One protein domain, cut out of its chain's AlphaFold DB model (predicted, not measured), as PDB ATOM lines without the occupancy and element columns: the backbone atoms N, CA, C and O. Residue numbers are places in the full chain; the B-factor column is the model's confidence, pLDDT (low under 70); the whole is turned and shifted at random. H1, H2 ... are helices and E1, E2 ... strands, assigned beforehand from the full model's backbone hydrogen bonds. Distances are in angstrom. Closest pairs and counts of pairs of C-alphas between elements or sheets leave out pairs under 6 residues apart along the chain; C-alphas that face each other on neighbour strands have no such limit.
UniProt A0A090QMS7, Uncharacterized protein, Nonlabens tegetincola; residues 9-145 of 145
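Overview. This is residues 9 to 145 of the 145 residues of an uncharacterized protein of Nonlabens tegetincola (UniProt A0A090QMS7). Two twisted sheets of five strands lie face to face as a sandwich, their strands crossed, and the long E3-E4 hairpin of the larger sheet reaches past the smaller one at one end. One helix, H1, covers E8 and E7 at one edge of the larger sheet. The 137 printed residues hold ten named strands and one named helix, in the order E1 E2 E3 E4 H1 E5 E6 E7 E8 E9 E10. The sheets run E1-E3-E4-E8-E7 and E9-E6-E5-E2-E10, both antiparallel, and the class is mostly strand. The whole is compact, with a radius of gyration of the C-alphas of 14.6 A and spans of 44 by 35 by 29 A.

Along the chain. In the larger sheet, E1 is residues 9 to 11, beginning at C-alpha 9 (-17.857, 56.138, 39.841). E3 is residues 38 to 48, 31.2 A long; E4, residues 51 to 63, is the longest strand at 39.3 A, beginning at C-alpha 51 (-22.982, 43.056, 51.182). E8 is residues 112 to 121, 28.9 A, and E7 residues 103 to 109, 19.8 A. H1 is residues 67 to 76, 14.4 A. The other sheet has E9, residues 126 to 130, E6, residues 91 to 96, E5, residues 81 to 86, E2, residues 15 to 20, and E10, residues 141 to 144, which ends at C-alpha 144 (-7.549, 53.150, 22.136).

Arrangement. In the strongly twisted larger sheet, E3 and E4 form a hairpin, with N 42 and O 57 2.8 A apart. E4 pairs with E8 through N 58 and O 117, 2.8 A. E7 and E8 form a hairpin, with N 105 and O 116 at 2.8 A. The edge strand E1 pairs with E3 through N 11 and O 41, 2.8 A. H1 is on this sheet at a height of 9.7 A, over E8 and E7, and along the strands, at 9 degrees to E7 on the local plane; the closest C-alphas of H1 and E7 are those of Asp 74 and Thr 106, 5.8 A. Every O i to N i+4 pair in H1 is within hydrogen-bond range. The two sheets form a sandwich, two sheets face to face, their strands at 61 degrees and the facing parts 10.5 A centre to centre. The closest C-alphas of E4 and E6 are those of Asn 56 and Val 95, 7.3 A. In the second sheet, also strongly twisted, these backbone atoms are within hydrogen-bond range across neighbour strands: N 17 and O 84 of E2 and E5 at 2.8 A, N 85 and O 93 of the hairpin E5 and E6 at 2.8 A, N 92 and O 129 of E6 and E9 at 2.8 A, and N 16 and O 143 of E2 and E10 at 2.8 A.

Size, cuts and confidence. The C-alphas farthest apart are those of Asn 49 and Asp 66, 45.1 A. The printed part has no cut, and the link E2 to E3, residues 21 to 37, is long. The mean pLDDT of the printed part is 81.8; residues 23 to 34 and 132 to 140 are under 70.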
ATOM      1  N   LEU A   9     -19.136  55.811  40.474       87.06
ATOM      2  CA  LEU A   9     -17.857  56.138  39.841       87.06
ATOM      3  C   LEU A   9     -18.054  56.217  38.326       87.06
ATOM      4  O   LEU A   9     -18.607  55.295  37.729       87.06
ATOM      5  N   ILE A  10     -17.556  57.281  37.694       90.50
ATOM      6  CA  ILE A  10     -17.484  57.399  36.233       90.50
ATOM      7  C   ILE A  10     -16.039  57.712  35.849       90.50
ATOM      8  O   ILE A  10     -15.449  58.665  36.359       90.50
ATOM      9  N   LEU A  11     -15.476  56.906  34.954       90.38
ATOM     10  CA  LEU A  11     -14.156  57.089  34.364       90.38
ATOM     11  C   LEU A  11     -14.298  57.261  32.850       90.38
ATOM     12  O   LEU A  11     -15.163  56.647  32.223       90.38
ATOM     13  N   TYR A  12     -13.385  58.040  32.280       93.00
ATOM     14  CA  TYR A  12     -13.233  58.240  30.839       93.00
ATOM     15  C   TYR A  12     -11.831  57.764  30.441       93.00
ATOM     16  O   TYR A  12     -10.893  58.566  30.433       93.00
ATOM     17  N   PRO A  13     -11.637  56.449  30.239       89.44
ATOM     18  CA  PRO A  13     -10.346  55.903  29.851       89.44
ATOM     19  C   PRO A  13      -9.987  56.351  28.433       89.44
ATOM     20  O   PRO A  13     -10.866  56.506  27.588       89.44
ATOM     21  N   CYS A  14      -8.694  56.473  28.147       87.75
ATOM     22  CA  CYS A  14      -8.203  56.583  26.775       87.75
ATOM     23  C   CYS A  14      -8.079  55.220  26.086       87.75
ATOM     24  O   CYS A  14      -7.857  55.165  24.882       87.75
ATOM     25  N   GLY A  15      -8.229  54.117  26.822       88.06
ATOM     26  CA  GLY A  15      -8.246  52.794  26.226       88.06
ATOM     27  C   GLY A  15      -8.754  51.695  27.144       88.06
ATOM     28  O   GLY A  15      -8.925  51.875  28.352       88.06
ATOM     29  N   LEU A  16      -8.982  50.528  26.557       88.19
ATOM     30  CA  LEU A  16      -9.386  49.308  27.242       88.19
ATOM     31  C   LEU A  16      -8.491  48.169  26.796       88.19
ATOM     32  O   LEU A  16      -8.216  48.044  25.609       88.19
ATOM     33  N   GLN A  17      -8.105  47.313  27.732       86.81
ATOM     34  CA  GLN A  17      -7.501  46.023  27.433       86.81
ATOM     35  C   GLN A  17      -8.446  44.924  27.874       86.81
ATOM     36  O   GLN A  17      -8.803  44.853  29.052       86.81
ATOM     37  N   LEU A  18      -8.831  44.071  26.938       85.69
ATOM     38  CA  LEU A  18      -9.706  42.947  27.184       85.69
ATOM     39  C   LEU A  18      -8.928  41.666  26.948       85.69
ATOM     40  O   LEU A  18      -8.230  41.511  25.947       85.69
ATOM     41  N   LYS A  19      -9.077  40.735  27.879       84.94
ATOM     42  CA  LYS A  19      -8.502  39.405  27.774       84.94
ATOM     43  C   LYS A  19      -9.594  38.374  28.007       84.94
ATOM     44  O   LYS A  19     -10.213  38.391  29.078       84.94
ATOM     45  N   SER A  20      -9.811  37.513  27.012       84.75
ATOM     46  CA  SER A  20     -10.743  36.389  27.116       84.75
ATOM     47  C   SER A  20     -10.383  35.526  28.325       84.75
ATOM     48  O   SER A  20      -9.206  35.315  28.635       84.75
ATOM     49  N   ILE A  21     -11.401  35.055  29.044       85.81
ATOM     50  CA  ILE A  21     -11.198  34.132  30.164       85.81
ATOM     51  C   ILE A  21     -11.274  32.658  29.757       85.81
ATOM     52  O   ILE A  21     -10.848  31.811  30.554       85.81
ATOM     53  N   THR A  22     -11.820  32.363  28.572       79.25
ATOM     54  CA  THR A  22     -12.029  31.000  28.067       79.25
ATOM     55  C   THR A  22     -10.965  30.583  27.056       79.25
ATOM     56  O   THR A  22     -10.574  29.415  27.057       79.25
ATOM     57  N   ASP A  23     -10.439  31.522  26.271       68.50
ATOM     58  CA  ASP A  23      -9.495  31.248  25.197       68.50
ATOM     59  C   ASP A  23      -8.317  32.242  25.212       68.50
ATOM     60  O   ASP A  23      -8.397  33.386  24.766       68.50
ATOM     61  N   ASP A  24      -7.170  31.779  25.722       60.00
ATOM     62  CA  ASP A  24      -5.908  32.536  25.720       60.00
ATOM     63  C   ASP A  24      -5.302  32.679  24.298       60.00
ATOM     64  O   ASP A  24      -4.299  33.382  24.115       60.00
ATOM     65  N   THR A  25      -5.884  32.009  23.293       52.72
ATOM     66  CA  THR A  25      -5.437  32.010  21.893       52.72
ATOM     67  C   THR A  25      -6.204  32.971  20.998       52.72
ATOM     68  O   THR A  25      -5.884  33.036  19.808       52.72
ATOM     69  N   VAL A  26      -7.141  33.761  21.547       53.53
ATOM     70  CA  VAL A  26      -7.729  34.900  20.829       53.53
ATOM     71  C   VAL A  26      -6.629  35.926  20.566       53.53
ATOM     72  O   VAL A  26      -6.404  36.890  21.295       53.53
ATOM     73  N   ASN A  27      -5.891  35.673  19.495       47.31
ATOM     74  CA  ASN A  27      -5.000  36.615  18.885       47.31
ATOM     75  C   ASN A  27      -5.894  37.639  18.210       47.31
ATOM     76  O   ASN A  27      -6.476  37.385  17.157       47.31
ATOM     77  N   PHE A  28      -5.948  38.828  18.794       52.25
ATOM     78  CA  PHE A  28      -6.368  40.034  18.095       52.25
ATOM     79  C   PHE A  28      -5.276  40.396  17.077       52.25
ATOM     80  O   PHE A  28      -4.601  41.419  17.165       52.25
ATOM     81  N   THR A  29      -5.005  39.480  16.145       36.59
ATOM     82  CA  THR A  29      -4.122  39.702  15.007       36.59
ATOM     83  C   THR A  29      -4.847  40.652  14.078       36.59
ATOM     84  O   THR A  29      -5.703  40.255  13.294       36.59
ATOM     85  N   GLY A  30      -4.515  41.924  14.245       42.34
ATOM     86  CA  GLY A  30      -5.215  43.045  13.652       42.34
ATOM     87  C   GLY A  30      -5.732  43.914  14.779       42.34
ATOM     88  O   GLY A  30      -6.730  43.588  15.419       42.34
ATOM     89  N   ALA A  31      -5.054  45.040  15.011       45.44
ATOM     90  CA  ALA A  31      -5.744  46.180  15.584       45.44
ATOM     91  C   ALA A  31      -7.049  46.310  14.798       45.44
ATOM     92  O   ALA A  31      -7.001  46.387  13.566       45.44
ATOM     93  N   PHE A  32      -8.198  46.271  15.475       58.22
ATOM     94  CA  PHE A  32      -9.399  46.842  14.890       58.22
ATOM     95  C   PHE A  32      -8.946  48.217  14.409       58.22
ATOM     96  O   PHE A  32      -8.561  49.046  15.229       58.22
ATOM     97  N   GLY A  33      -8.844  48.427  13.093       56.91
ATOM     98  CA  GLY A  33      -8.288  49.655  12.501       56.91
ATOM     99  C   GLY A  33      -9.188  50.871  12.730       56.91
ATOM    100  O   GLY A  33      -9.149  51.833  11.972       56.91
ATOM    101  N   VAL A  34     -10.046  50.775  13.742       68.31
ATOM    102  CA  VAL A  34     -11.127  51.644  14.135       68.31
ATOM    103  C   VAL A  34     -10.978  51.874  15.633       68.31
ATOM    104  O   VAL A  34     -11.085  50.963  16.455       68.31
ATOM    105  N   SER A  35     -10.697  53.120  15.978       79.31
ATOM    106  CA  SER A  35     -10.716  53.581  17.357       79.31
ATOM    107  C   SER A  35     -12.154  53.898  17.755       79.31
ATOM    108  O   SER A  35     -12.897  54.467  16.942       79.31
ATOM    109  N   PRO A  36     -12.582  53.551  18.979       85.25
ATOM    110  CA  PRO A  36     -13.819  54.105  19.494       85.25
ATOM    111  C   PRO A  36     -13.712  55.633  19.554       85.25
ATOM    112  O   PRO A  36     -12.650  56.186  19.814       85.25
ATOM    113  N   SER A  37     -14.822  56.329  19.333       87.00
ATOM    114  CA  SER A  37     -14.926  57.772  19.552       87.00
ATOM    115  C   SER A  37     -15.069  58.122  21.030       87.00
ATOM    116  O   SER A  37     -14.730  59.228  21.444       87.00
ATOM    117  N   THR A  38     -15.611  57.199  21.827       90.44
ATOM    118  CA  THR A  38     -15.841  57.380  23.262       90.44
ATOM    119  C   THR A  38     -15.637  56.058  23.991       90.44
ATOM    120  O   THR A  38     -15.984  54.990  23.488       90.44
ATOM    121  N   ILE A  39     -15.079  56.134  25.199       92.19
ATOM    122  CA  ILE A  39     -15.046  55.031  26.156       92.19
ATOM    123  C   ILE A  39     -15.498  55.593  27.501       92.19
ATOM    124  O   ILE A  39     -14.947  56.575  27.996       92.19
ATOM    125  N   THR A  40     -16.500  54.962  28.101       94.88
ATOM    126  CA  THR A  40     -17.007  55.311  29.429       94.88
ATOM    127  C   THR A  40     -17.031  54.070  30.296       94.88
ATOM    128  O   THR A  40     -17.599  53.057  29.901       94.88
ATOM    129  N   VAL A  41     -16.460  54.151  31.495       94.75
ATOM    130  CA  VAL A  41     -16.604  53.121  32.530       94.75
ATOM    131  C   VAL A  41     -17.426  53.706  33.661       94.75
ATOM    132  O   VAL A  41     -17.103  54.769  34.184       94.75
ATOM    133  N   ARG A  42     -18.478  53.007  34.062       94.12
ATOM    134  CA  ARG A  42     -19.318  53.354  35.200       94.12
ATOM    135  C   ARG A  42     -19.324  52.206  36.195       94.12
ATOM    136  O   ARG A  42     -19.493  51.062  35.801       94.12
ATOM    137  N   SER A  43     -19.190  52.514  37.475       92.44
ATOM    138  CA  SER A  43     -19.457  51.574  38.562       92.44
ATOM    139  C   SER A  43     -20.548  52.161  39.434       92.44
ATOM    140  O   SER A  43     -20.415  53.300  39.881       92.44
ATOM    141  N   ARG A  44     -21.629  51.411  39.636       91.44
ATOM    142  CA  ARG A  44     -22.696  51.774  40.569       91.44
ATOM    143  C   ARG A  44     -22.606  50.905  41.802       91.44
ATOM    144  O   ARG A  44     -22.454  49.690  41.689       91.44
ATOM    145  N   VAL A  45     -22.754  51.520  42.963       89.94
ATOM    146  CA  VAL A  45     -22.738  50.813  44.237       89.94
ATOM    147  C   VAL A  45     -24.170  50.587  44.701       89.94
ATOM    148  O   VAL A  45     -24.956  51.522  44.823       89.94
ATOM    149  N   SER A  46     -24.516  49.340  45.001       88.69
ATOM    150  CA  SER A  46     -25.790  48.988  45.626       88.69
ATOM    151  C   SER A  46     -25.570  48.113  46.857       88.69
ATOM    152  O   SER A  46     -24.544  47.445  47.006       88.69
ATOM    153  N   ARG A  47     -26.521  48.140  47.795       84.94
ATOM    154  CA  ARG A  47     -26.512  47.248  48.959       84.94
ATOM    155  C   ARG A  47     -27.404  46.049  48.676       84.94
ATOM    156  O   ARG A  47     -28.580  46.215  48.373       84.94
ATOM    157  N   SER A  48     -26.844  44.857  48.828       76.44
ATOM    158  CA  SER A  48     -27.555  43.584  48.726       76.44
ATOM    159  C   SER A  48     -27.530  42.842  50.067       76.44
ATOM    160  O   SER A  48     -26.776  43.195  50.977       76.44
ATOM    161  N   ASN A  49     -28.298  41.756  50.173       79.25
ATOM    162  CA  ASN A  49     -28.264  40.860  51.339       79.25
ATOM    163  C   ASN A  49     -26.892  40.180  51.543       79.25
ATOM    164  O   ASN A  49     -26.637  39.637  52.613       79.25
ATOM    165  N   HIS A  50     -26.010  40.225  50.538       74.62
ATOM    166  CA  HIS A  50     -24.667  39.639  50.562       74.62
ATOM    167  C   HIS A  50     -23.556  40.687  50.753       74.62
ATOM    168  O   HIS A  50     -22.378  40.356  50.656       74.62
ATOM    169  N   GLY A  51     -23.918  41.944  51.030       83.06
ATOM    170  CA  GLY A  51     -22.982  43.056  51.182       83.06
ATOM    171  C   GLY A  51     -23.060  44.060  50.035       83.06
ATOM    172  O   GLY A  51     -24.089  44.194  49.366       83.06
ATOM    173  N   ILE A  52     -21.975  44.809  49.846       87.56
ATOM    174  CA  ILE A  52     -21.870  45.823  48.796       87.56
ATOM    175  C   ILE A  52     -21.704  45.124  47.444       87.56
ATOM    176  O   ILE A  52     -20.836  44.268  47.289       87.56
ATOM    177  N   LEU A  53     -22.540  45.502  46.482       89.88
ATOM    178  CA  LEU A  53     -22.502  45.021  45.110       89.88
ATOM    179  C   LEU A  53     -22.127  46.178  44.184       89.88
ATOM    180  O   LEU A  53     -22.757  47.236  44.209       89.88
ATOM    181  N   TYR A  54     -21.106  45.956  43.368       91.31
ATOM    182  CA  TYR A  54     -20.624  46.883  42.357       91.31
ATOM    183  C   TYR A  54     -21.121  46.417  40.991       91.31
ATOM    184  O   TYR A  54     -20.686  45.379  40.493       91.31
ATOM    185  N   SER A  55     -22.026  47.183  40.388       92.88
ATOM    186  CA  SER A  55     -22.496  46.955  39.022       92.88
ATOM    187  C   SER A  55     -21.650  47.801  38.079       92.88
ATOM    188  O   SER A  55     -21.802  49.025  38.007       92.88
ATOM    189  N   ASN A  56     -20.726  47.150  37.384       94.44
ATOM    190  CA  ASN A  56     -19.802  47.800  36.470       94.44
ATOM    191  C   ASN A  56     -20.357  47.733  35.048       94.44
ATOM    192  O   ASN A  56     -20.813  46.687  34.591       94.44
ATOM    193  N   THR A  57     -20.295  48.851  34.338       95.00
ATOM    194  CA  THR A  57     -20.699  48.976  32.940       95.00
ATOM    195  C   THR A  57     -19.614  49.709  32.175       95.00
ATOM    196  O   THR A  57     -19.125  50.742  32.625       95.00
ATOM    197  N   ILE A  58     -19.256  49.204  31.004       94.69
ATOM    198  CA  ILE A  58     -18.375  49.879  30.059       94.69
ATOM    199  C   ILE A  58     -19.149  50.088  28.770       94.69
ATOM    200  O   ILE A  58     -19.777  49.157  28.277       94.69
ATOM    201  N   ILE A  59     -19.084  51.298  28.228       93.69
ATOM    202  CA  ILE A  59     -19.635  51.634  26.919       93.69
ATOM    203  C   ILE A  59     -18.489  52.140  26.050       93.69
ATOM    204  O   ILE A  59     -17.787  53.067  26.456       93.69
ATOM    205  N   ALA A  60     -18.302  51.541  24.877       91.12
ATOM    206  CA  ALA A  60     -17.388  52.034  23.853       91.12
ATOM    207  C   ALA A  60     -18.143  52.217  22.533       91.12
ATOM    208  O   ALA A  60     -18.772  51.278  22.046       91.12
ATOM    209  N   GLU A  61     -18.106  53.417  21.962       91.75
ATOM    210  CA  GLU A  61     -18.851  53.748  20.742       91.75
ATOM    211  C   GLU A  61     -17.909  53.954  19.564       91.75
ATOM    212  O   GLU A  61     -16.842  54.537  19.714       91.75
ATOM    213  N   PHE A  62     -18.329  53.522  18.380       88.56
ATOM    214  CA  PHE A  62     -17.588  53.612  17.132       88.56
ATOM    215  C   PHE A  62     -18.471  54.267  16.075       88.56
ATOM    216  O   PHE A  62     -19.632  53.887  15.879       88.56
ATOM    217  N   ALA A  63     -17.904  55.226  15.352       83.94
ATOM    218  CA  ALA A  63     -18.588  55.865  14.241       83.94
ATOM    219  C   ALA A  63     -18.630  54.918  13.032       83.94
ATOM    220  O   ALA A  63     -17.606  54.669  12.406       83.94
ATOM    221  N   GLY A  64     -19.825  54.421  12.693       71.44
ATOM    222  CA  GLY A  64     -20.122  53.835  11.386       71.44
ATOM    223  C   GLY A  64     -19.181  52.726  10.922       71.44
ATOM    224  O   GLY A  64     -18.665  52.823   9.812       71.44
ATOM    225  N   LEU A  65     -18.982  51.686  11.743       81.94
ATOM    226  CA  LEU A  65     -18.252  50.488  11.320       81.94
ATOM    227  C   LEU A  65     -18.882  49.888  10.057       81.94
ATOM    228  O   LEU A  65     -20.111  49.841   9.931       81.94
ATOM    229  N   ASP A  66     -18.040  49.420   9.136       83.44
ATOM    230  CA  ASP A  66     -18.509  48.581   8.039       83.44
ATOM    231  C   ASP A  66     -19.002  47.220   8.562       83.44
ATOM    232  O   ASP A  66     -18.756  46.830   9.707       83.44
ATOM    233  N   ASN A  67     -19.761  46.512   7.725       83.31
ATOM    234  CA  ASN A  67     -20.409  45.266   8.125       83.31
ATOM    235  C   ASN A  67     -19.399  44.180   8.527       83.31
ATOM    236  O   ASN A  67     -19.657  43.437   9.470       83.31
ATOM    237  N   ASP A  68     -18.256  44.097   7.849       83.75
ATOM    238  CA  ASP A  68     -17.258  43.058   8.109       83.75
ATOM    239  C   ASP A  68     -16.562  43.304   9.454       83.75
ATOM    240  O   ASP A  68     -16.415  42.387  10.263       83.75
ATOM    241  N   THR A  69     -16.227  44.561   9.748       80.75
ATOM    242  CA  THR A  69     -15.660  44.982  11.033       80.75
ATOM    243  C   THR A  69     -16.672  44.814  12.162       80.75
ATOM    244  O   THR A  69     -16.312  44.344  13.243       80.75
ATOM    245  N   PHE A  70     -17.945  45.145  11.920       83.69
ATOM    246  CA  PHE A  70     -19.020  44.903  12.880       83.69
ATOM    247  C   PHE A  70     -19.164  43.409  13.190       83.69
ATOM    248  O   PHE A  70     -19.183  43.037  14.356       83.69
ATOM    249  N   GLN A  71     -19.224  42.543  12.173       83.69
ATOM    250  CA  GLN A  71     -19.355  41.095  12.370       83.69
ATOM    251  C   GLN A  71     -18.137  40.493  13.070       83.69
ATOM    252  O   GLN A  71     -18.277  39.594  13.900       83.69
ATOM    253  N   LEU A  72     -16.940  40.985  12.749       80.50
ATOM    254  CA  LEU A  72     -15.723  40.585  13.439       80.50
ATOM    255  C   LEU A  72     -15.809  40.938  14.928       80.50
ATOM    256  O   LEU A  72     -15.546  40.083  15.768       80.50
ATOM    257  N   LEU A  73     -16.222  42.167  15.248       79.38
ATOM    258  CA  LEU A  73     -16.419  42.617  16.621       79.38
ATOM    259  C   LEU A  73     -17.485  41.778  17.340       79.38
ATOM    260  O   LEU A  73     -17.203  41.250  18.411       79.38
ATOM    261  N   ASP A  74     -18.651  41.593  16.717       82.69
ATOM    262  CA  ASP A  74     -19.796  40.827  17.230       82.69
ATOM    263  C   ASP A  74     -19.437  39.371  17.564       82.69
ATOM    264  O   ASP A  74     -19.886  38.808  18.562       82.69
ATOM    265  N   ASN A  75     -18.562  38.752  16.768       79.88
ATOM    266  CA  ASN A  75     -18.097  37.397  17.044       79.88
ATOM    267  C   ASN A  75     -17.250  37.304  18.316       79.88
ATOM    268  O   ASN A  75     -17.354  36.299  19.019       79.88
ATOM    269  N   TYR A  76     -16.467  38.333  18.646       74.75
ATOM    270  CA  TYR A  76     -15.729  38.371  19.910       74.75
ATOM    271  C   TYR A  76     -16.651  38.610  21.109       74.75
ATOM    272  O   TYR A  76     -16.386  38.110  22.194       74.75
ATOM    273  N   CYS A  77     -17.795  39.272  20.930       71.88
ATOM    274  CA  CYS A  77     -18.763  39.520  22.008       71.88
ATOM    275  C   CYS A  77     -19.370  38.253  22.621       71.88
ATOM    276  O   CYS A  77     -20.001  38.317  23.669       71.88
ATOM    277  N   LYS A  78     -19.203  37.096  21.975       72.75
ATOM    278  CA  LYS A  78     -19.745  35.811  22.435       72.75
ATOM    279  C   LYS A  78     -18.971  35.208  23.611       72.75
ATOM    280  O   LYS A  78     -19.353  34.146  24.098       72.75
ATOM    281  N   ASP A  79     -17.895  35.855  24.045       78.62
ATOM    282  CA  ASP A  79     -17.030  35.396  25.122       78.62
ATOM    283  C   ASP A  79     -17.077  36.327  26.346       78.62
ATOM    284  O   ASP A  79     -17.599  37.441  26.311       78.62
ATOM    285  N   ASN A  80     -16.515  35.846  27.449       86.06
ATOM    286  CA  ASN A  80     -16.375  36.554  28.707       86.06
ATOM    287  C   ASN A  80     -14.974  37.161  28.830       86.06
ATOM    288  O   ASN A  80     -13.965  36.495  28.576       86.06
ATOM    289  N   TYR A  81     -14.895  38.403  29.308       87.12
ATOM    290  CA  TYR A  81     -13.630  39.137  29.344       87.12
ATOM    291  C   TYR A  81     -13.247  39.608  30.743       87.12
ATOM    292  O   TYR A  81     -14.048  40.157  31.495       87.12
ATOM    293  N   SER A  82     -11.966  39.463  31.070       90.69
ATOM    294  CA  SER A  82     -11.329  40.334  32.058       90.69
ATOM    295  C   SER A  82     -10.955  41.653  31.383       90.69
ATOM    296  O   SER A  82     -10.536  41.651  30.225       90.69
ATOM    297  N   VAL A  83     -11.132  42.774  32.086       91.12
ATOM    298  CA  VAL A  83     -11.040  44.107  31.479       91.12
ATOM    299  C   VAL A  83     -10.244  45.061  32.355       91.12
ATOM    300  O   VAL A  83     -10.471  45.174  33.564       91.12
ATOM    301  N   ARG A  84      -9.329  45.790  31.714       91.56
ATOM    302  CA  ARG A  84      -8.565  46.886  32.308       91.56
ATOM    303  C   ARG A  84      -8.835  48.186  31.563       91.56
ATOM    304  O   ARG A  84      -8.842  48.200  30.337       91.56
ATOM    305  N   ALA A  85      -9.010  49.266  32.309       91.06
ATOM    306  CA  ALA A  85      -9.145  50.618  31.790       91.06
ATOM    307  C   ALA A  85      -7.800  51.347  31.855       91.06
ATOM    308  O   ALA A  85      -7.154  51.364  32.906       91.06
ATOM    309  N   LEU A  86      -7.396  51.941  30.734       90.06
ATOM    310  CA  LEU A  86      -6.179  52.731  30.576       90.06
ATOM    311  C   LEU A  86      -6.541  54.215  30.624       90.06
ATOM    312  O   LEU A  86      -7.377  54.676  29.849       90.06
ATOM    313  N   MET A  87      -5.923  54.967  31.526       90.50
ATOM    314  CA  MET A  87      -6.133  56.408  31.663       90.50
ATOM    315  C   MET A  87      -5.046  57.195  30.927       90.50
ATOM    316  O   MET A  87      -3.916  56.731  30.785       90.50
ATOM    317  N   THR A  88      -5.357  58.431  30.528       87.56
ATOM    318  CA  THR A  88      -4.415  59.320  29.821       87.56
ATOM    319  C   THR A  88      -3.152  59.630  30.631       87.56
ATOM    320  O   THR A  88      -2.099  59.883  30.057       87.56
ATOM    321  N   ASP A  89      -3.230  59.585  31.964       87.38
ATOM    322  CA  ASP A  89      -2.086  59.770  32.867       87.38
ATOM    323  C   ASP A  89      -1.263  58.482  33.091       87.38
ATOM    324  O   ASP A  89      -0.415  58.426  33.986       87.38
ATOM    325  N   GLY A  90      -1.524  57.440  32.298       84.94
ATOM    326  CA  GLY A  90      -0.857  56.143  32.360       84.94
ATOM    327  C   GLY A  90      -1.375  55.228  33.468       84.94
ATOM    328  O   GLY A  90      -0.933  54.087  33.577       84.94
ATOM    329  N   LYS A  91      -2.321  55.663  34.310       89.50
ATOM    330  CA  LYS A  91      -2.892  54.772  35.329       89.50
ATOM    331  C   LYS A  91      -3.730  53.676  34.682       89.50
ATOM    332  O   LYS A  91      -4.485  53.916  33.744       89.50
ATOM    333  N   VAL A  92      -3.644  52.483  35.251       90.31
ATOM    334  CA  VAL A  92      -4.422  51.318  34.839       90.31
ATOM    335  C   VAL A  92      -5.319  50.885  35.988       90.31
ATOM    336  O   VAL A  92      -4.870  50.764  37.131       90.31
ATOM    337  N   PHE A  93      -6.589  50.645  35.678       91.38
ATOM    338  CA  PHE A  93      -7.587  50.159  36.625       91.38
ATOM    339  C   PHE A  93      -8.127  48.806  36.167       91.38
ATOM    340  O   PHE A  93      -8.533  48.655  35.018       91.38
ATOM    341  N   GLU A  94      -8.156  47.820  37.061       92.25
ATOM    342  CA  GLU A  94      -8.837  46.548  36.813       92.25
ATOM    343  C   GLU A  94     -10.334  46.742  37.059       92.25
ATOM    344  O   GLU A  94     -10.755  46.994  38.190       92.25
ATOM    345  N   VAL A  95     -11.119  46.637  35.987       93.38
ATOM    346  CA  VAL A  95     -12.577  46.803  36.012       93.38
ATOM    347  C   VAL A  95     -13.272  45.450  36.167       93.38
ATOM    348  O   VAL A  95     -14.268  45.335  36.877       93.38
ATOM    349  N   ALA A  96     -12.725  44.414  35.527       93.00
ATOM    350  CA  ALA A  96     -13.223  43.048  35.596       93.00
ATOM    351  C   ALA A  96     -12.068  42.047  35.625       93.00
ATOM    352  O   ALA A  96     -11.019  42.259  35.013       93.00
ATOM    353  N   SER A  97     -12.273  40.933  36.321       91.25
ATOM    354  CA  SER A  97     -11.249  39.913  36.554       91.25
ATOM    355  C   SER A  97     -11.694  38.565  36.001       91.25
ATOM    356  O   SER A  97     -12.865  38.369  35.703       91.25
ATOM    357  N   LYS A  98     -10.795  37.577  35.953       89.06
ATOM    358  CA  LYS A  98     -11.177  36.205  35.579       89.06
ATOM    359  C   LYS A  98     -12.239  35.585  36.505       89.06
ATOM    360  O   LYS A  98     -12.965  34.696  36.083       89.06
ATOM    361  N   LYS A  99     -12.323  36.032  37.765       90.44
ATOM    362  CA  LYS A  99     -13.320  35.540  38.735       90.44
ATOM    363  C   LYS A  99     -14.691  36.195  38.562       90.44
ATOM    364  O   LYS A  99     -15.686  35.618  38.976       90.44
ATOM    365  N   THR A 100     -14.711  37.397  37.998       91.62
ATOM    366  CA  THR A 100     -15.896  38.238  37.790       91.62
ATOM    367  C   THR A 100     -15.759  38.902  36.416       91.62
ATOM    368  O   THR A 100     -15.446  40.101  36.345       91.62
ATOM    369  N   PRO A 101     -15.835  38.109  35.331       92.62
ATOM    370  CA  PRO A 101     -15.674  38.620  33.979       92.62
ATOM    371  C   PRO A 101     -16.858  39.505  33.592       92.62
ATOM    372  O   PRO A 101     -17.897  39.492  34.250       92.62
ATOM    373  N   MET A 102     -16.683  40.274  32.524       92.81
ATOM    374  CA  MET A 102     -17.765  41.010  31.889       92.81
ATOM    375  C   MET A 102     -18.381  40.224  30.745       92.81
ATOM    376  O   MET A 102     -17.656  39.694  29.899       92.81
ATOM    377  N   ASP A 103     -19.710  40.260  30.713       90.19
ATOM    378  CA  ASP A 103     -20.515  39.937  29.543       90.19
ATOM    379  C   ASP A 103     -20.399  41.076  28.536       90.19
ATOM    380  O   ASP A 103     -20.365  42.247  28.924       90.19
ATOM    381  N   PHE A 104     -20.354  40.744  27.252       86.62
ATOM    382  CA  PHE A 104     -20.113  41.688  26.170       86.62
ATOM    383  C   PHE A 104     -21.283  41.644  25.186       86.62
ATOM    384  O   PHE A 104     -21.689  40.583  24.727       86.62
ATOM    385  N   VAL A 105     -21.819  42.810  24.825       87.88
ATOM    386  CA  VAL A 105     -22.869  42.938  23.809       87.88
ATOM    387  C   VAL A 105     -22.538  44.061  22.832       87.88
ATOM    388  O   VAL A 105     -22.217  45.179  23.228       87.88
ATOM    389  N   THR A 106     -22.670  43.773  21.545       86.44
ATOM    390  CA  THR A 106     -22.627  44.727  20.431       86.44
ATOM    391  C   THR A 106     -24.025  45.191  20.051       86.44
ATOM    392  O   THR A 106     -24.996  44.440  20.076       86.44
ATOM    393  N   SER A 107     -24.135  46.449  19.644       88.31
ATOM    394  CA  SER A 107     -25.362  47.011  19.087       88.31
ATOM    395  C   SER A 107     -25.039  48.005  17.978       88.31
ATOM    396  O   SER A 107     -23.986  48.641  17.992       88.31
ATOM    397  N   TYR A 108     -25.945  48.145  17.011       87.31
ATOM    398  CA  TYR A 108     -25.841  49.132  15.940       87.31
ATOM    399  C   TYR A 108     -27.135  49.933  15.861       87.31
ATOM    400  O   TYR A 108     -28.214  49.379  15.651       87.31
ATOM    401  N   SER A 109     -27.035  51.247  16.037       85.88
ATOM    402  CA  SER A 109     -28.171  52.161  15.954       85.88
ATOM    403  C   SER A 109     -27.700  53.530  15.493       85.88
ATOM    404  O   SER A 109     -26.609  53.963  15.847       85.88
ATOM    405  N   ASN A 110     -28.504  54.227  14.688       85.62
ATOM    406  CA  ASN A 110     -28.198  55.585  14.215       85.62
ATOM    407  C   ASN A 110     -26.789  55.744  13.604       85.62
ATOM    408  O   ASN A 110     -26.158  56.786  13.759       85.62
ATOM    409  N   LYS A 111     -26.299  54.718  12.891       84.19
ATOM    410  CA  LYS A 111     -24.939  54.659  12.315       84.19
ATOM    411  C   LYS A 111     -23.795  54.657  13.339       84.19
ATOM    412  O   LYS A 111     -22.652  54.910  12.973       84.19
ATOM    413  N   ILE A 112     -24.083  54.341  14.594       87.94
ATOM    414  CA  ILE A 112     -23.101  54.158  15.660       87.94
ATOM    415  C   ILE A 112     -23.116  52.684  16.048       87.94
ATOM    416  O   ILE A 112     -24.179  52.109  16.293       87.94
ATOM    417  N   THR A 113     -21.934  52.072  16.090       88.88
ATOM    418  CA  THR A 113     -21.767  50.776  16.754       88.88
ATOM    419  C   THR A 113     -21.414  51.041  18.206       88.88
ATOM    420  O   THR A 113     -20.503  51.816  18.475       88.88
ATOM    421  N   SER A 114     -22.111  50.411  19.141       89.94
ATOM    422  CA  SER A 114     -21.808  50.500  20.565       89.94
ATOM    423  C   SER A 114     -21.529  49.115  21.124       89.94
ATOM    424  O   SER A 114     -22.286  48.171  20.891       89.94
ATOM    425  N   ILE A 115     -20.432  49.016  21.861       89.38
ATOM    426  CA  ILE A 115     -20.102  47.901  22.732       89.38
ATOM    427  C   ILE A 115     -20.578  48.264  24.132       89.38
ATOM    428  O   ILE A 115     -20.170  49.292  24.670       89.38
ATOM    429  N   SER A 116     -21.365  47.386  24.738       91.62
ATOM    430  CA  SER A 116     -21.722  47.430  26.150       91.62
ATOM    431  C   SER A 116     -21.148  46.203  26.842       91.62
ATOM    432  O   SER A 116     -21.438  45.079  26.443       91.62
ATOM    433  N   MET A 117     -20.357  46.410  27.891       92.88
ATOM    434  CA  MET A 117     -19.862  45.335  28.747       92.88
ATOM    435  C   MET A 117     -20.356  45.515  30.172       92.88
ATOM    436  O   MET A 117     -20.297  46.626  30.702       92.88
ATOM    437  N   THR A 118     -20.816  44.445  30.811       94.75
ATOM    438  CA  THR A 118     -21.393  44.513  32.160       94.75
ATOM    439  C   THR A 118     -20.924  43.379  33.051       94.75
ATOM    440  O   THR A 118     -20.806  42.245  32.601       94.75
ATOM    441  N   CYS A 119     -20.692  43.672  34.329       94.00
ATOM    442  CA  CYS A 119     -20.560  42.647  35.359       94.00
ATOM    443  C   CYS A 119     -21.063  43.147  36.710       94.00
ATOM    444  O   CYS A 119     -21.098  44.351  36.977       94.00
ATOM    445  N   GLU A 120     -21.397  42.201  37.580       92.75
ATOM    446  CA  GLU A 120     -21.603  42.455  38.999       92.75
ATOM    447  C   GLU A 120     -20.453  41.841  39.795       92.75
ATOM    448  O   GLU A 120     -20.040  40.704  39.560       92.75
ATOM    449  N   SER A 121     -19.905  42.606  40.737       90.00
ATOM    450  CA  SER A 121     -18.792  42.171  41.571       90.00
ATOM    451  C   SER A 121     -18.987  42.584  43.022       90.00
ATOM    452  O   SER A 121     -19.562  43.626  43.319       90.00
ATOM    453  N   LEU A 122     -18.455  41.782  43.939       88.94
ATOM    454  CA  LEU A 122     -18.342  42.136  45.358       88.94
ATOM    455  C   LEU A 122     -17.079  42.961  45.654       88.94
ATOM    456  O   LEU A 122     -16.829  43.328  46.799       88.94
ATOM    457  N   THR A 123     -16.260  43.231  44.636       86.62
ATOM    458  CA  THR A 123     -15.040  44.031  44.748       86.62
ATOM    459  C   THR A 123     -15.137  45.279  43.887       86.62
ATOM    460  O   THR A 123     -15.558  45.204  42.732       86.62
ATOM    461  N   GLU A 124     -14.671  46.403  44.425       89.25
ATOM    462  CA  GLU A 124     -14.575  47.659  43.685       89.25
ATOM    463  C   GLU A 124     -13.583  47.586  42.511       89.25
ATOM    464  O   GLU A 124     -12.691  46.730  42.464       89.25
ATOM    465  N   ILE A 125     -13.718  48.535  41.579       89.81
ATOM    466  CA  ILE A 125     -12.691  48.810  40.570       89.81
ATOM    467  C   ILE A 125     -11.421  49.247  41.298       89.81
ATOM    468  O   ILE A 125     -11.425  50.226  42.045       89.81
ATOM    469  N   LYS A 126     -10.315  48.550  41.047       89.25
ATOM    470  CA  LYS A 126      -9.052  48.772  41.759       89.25
ATOM    471  C   LYS A 126      -7.966  49.284  40.827       89.25
ATOM    472  O   LYS A 126      -7.868  48.884  39.669       89.25
ATOM    473  N   TYR A 127      -7.095  50.129  41.362       88.06
ATOM    474  CA  TYR A 127      -5.858  50.499  40.687       88.06
ATOM    475  C   TYR A 127      -4.952  49.268  40.544       88.06
ATOM    476  O   TYR A 127      -4.692  48.576  41.529       88.06
ATOM    477  N   SER A 128      -4.475  48.993  39.329       84.25
ATOM    478  CA  SER A 128      -3.644  47.823  39.020       84.25
ATOM    479  C   SER A 128      -2.196  48.163  38.657       84.25
ATOM    480  O   SER A 128      -1.381  47.251  38.543       84.25
ATOM    481  N   GLY A 129      -1.862  49.442  38.460       85.06
ATOM    482  CA  GLY A 129      -0.500  49.886  38.148       85.06
ATOM    483  C   GLY A 129      -0.456  50.993  37.099       85.06
ATOM    484  O   GLY A 129      -1.478  51.605  36.794       85.06
ATOM    485  N   ASN A 130       0.732  51.237  36.550       83.31
ATOM    486  CA  ASN A 130       0.943  52.179  35.458       83.31
ATOM    487  C   ASN A 130       1.193  51.432  34.134       83.31
ATOM    488  O   ASN A 130       1.699  50.309  34.134       83.31
ATOM    489  N   THR A 131       0.865  52.049  33.001       71.75
ATOM    490  CA  THR A 131       1.121  51.539  31.647       71.75
ATOM    491  C   THR A 131       2.593  51.217  31.415       71.75
ATOM    492  O   THR A 131       2.901  50.273  30.701       71.75
ATOM    493  N   ASN A 132       3.494  51.953  32.070       65.75
ATOM    494  CA  ASN A 132       4.940  51.737  31.973       65.75
ATOM    495  C   ASN A 132       5.420  50.488  32.737       65.75
ATOM    496  O   ASN A 132       6.495  49.974  32.446       65.75
ATOM    497  N   ASP A 133       4.623  49.999  33.693       55.28
ATOM    498  CA  ASP A 133       4.965  48.868  34.568       55.28
ATOM    499  C   ASP A 133       4.335  47.548  34.095       55.28
ATOM    500  O   ASP A 133       4.658  46.469  34.593       55.28
ATOM    501  N   GLN A 134       3.393  47.618  33.156       52.50
ATOM    502  CA  GLN A 134       2.677  46.464  32.631       52.50
ATOM    503  C   GLN A 134       3.226  46.145  31.240       52.50
ATOM    504  O   GLN A 134       3.269  47.011  30.373       52.50
ATOM    505  N   ASN A 135       3.590  44.884  30.992       49.03
ATOM    506  CA  ASN A 135       3.708  44.359  29.631       49.03
ATOM    507  C   ASN A 135       2.325  44.469  28.966       49.03
ATOM    508  O   ASN A 135       1.526  43.537  29.004       49.03
ATOM    509  N   LEU A 136       2.027  45.630  28.381       51.34
ATOM    510  CA  LEU A 136       0.785  45.920  27.659       51.34
ATOM    511  C   LEU A 136       0.663  45.098  26.358       51.34
ATOM    512  O   LEU A 136      -0.358  45.179  25.687       51.34
ATOM    513  N   LEU A 137       1.683  44.300  26.026       46.44
ATOM    514  CA  LEU A 137       1.850  43.528  24.796       46.44
ATOM    515  C   LEU A 137       1.670  42.016  25.045       46.44
ATOM    516  O   LEU A 137       2.558  41.216  24.764       46.44
ATOM    517  N   GLY A 138       0.539  41.630  25.635       53.06
ATOM    518  CA  GLY A 138       0.036  40.249  25.584       53.06
ATOM    519  C   GLY A 138      -1.060  40.104  24.521       53.06
ATOM    520  O   GLY A 138      -1.443  41.100  23.911       53.06
ATOM    521  N   ASN A 139      -1.600  38.893  24.338       59.50
ATOM    522  CA  ASN A 139      -2.768  38.600  23.485       59.50
ATOM    523  C   ASN A 139      -4.054  39.245  24.048       59.50
ATOM    524  O   ASN A 139      -4.959  38.561  24.520       59.50
ATOM    525  N   ASN A 140      -4.107  40.575  24.068       68.12
ATOM    526  CA  ASN A 140      -5.216  41.363  24.588       68.12
ATOM    527  C   ASN A 140      -5.840  42.163  23.445       68.12
ATOM    528  O   ASN A 140      -5.126  42.764  22.638       68.12
ATOM    529  N   LEU A 141      -7.167  42.252  23.422       71.75
ATOM    530  CA  LEU A 141      -7.855  43.221  22.580       71.75
ATOM    531  C   LEU A 141      -7.633  44.573  23.204       71.75
ATOM    532  O   LEU A 141      -7.975  44.768  24.369       71.75
ATOM    533  N   THR A 142      -7.064  45.493  22.442       75.50
ATOM    534  CA  THR A 142      -6.866  46.849  22.929       75.50
ATOM    535  C   THR A 142      -7.694  47.810  22.100       75.50
ATOM    536  O   THR A 142      -7.502  47.908  20.891       75.50
ATOM    537  N   PHE A 143      -8.602  48.524  22.758       74.31
ATOM    538  CA  PHE A 143      -9.257  49.697  22.191       74.31
ATOM    539  C   PHE A 143      -8.522  50.940  22.683       74.31
ATOM    540  O   PHE A 143      -8.247  51.036  23.878       74.31
ATOM    541  N   ILE A 144      -8.203  51.879  21.795       75.75
ATOM    542  CA  ILE A 144      -7.549  53.150  22.136       75.75
ATOM    543  C   ILE A 144      -8.305  54.269  21.420       75.75
ATOM    544  O   ILE A 144      -8.568  54.124  20.224       75.75
ATOM    545  N   LEU A 145      -8.672  55.324  22.156       72.31
ATOM    546  CA  LEU A 145      -9.277  56.557  21.630       72.31
ATOM    547  C   LEU A 145      -8.328  57.302  20.683       72.31
ATOM    548  O   LEU A 145      -7.113  57.354  20.984       72.31
TER     549      LEU A 145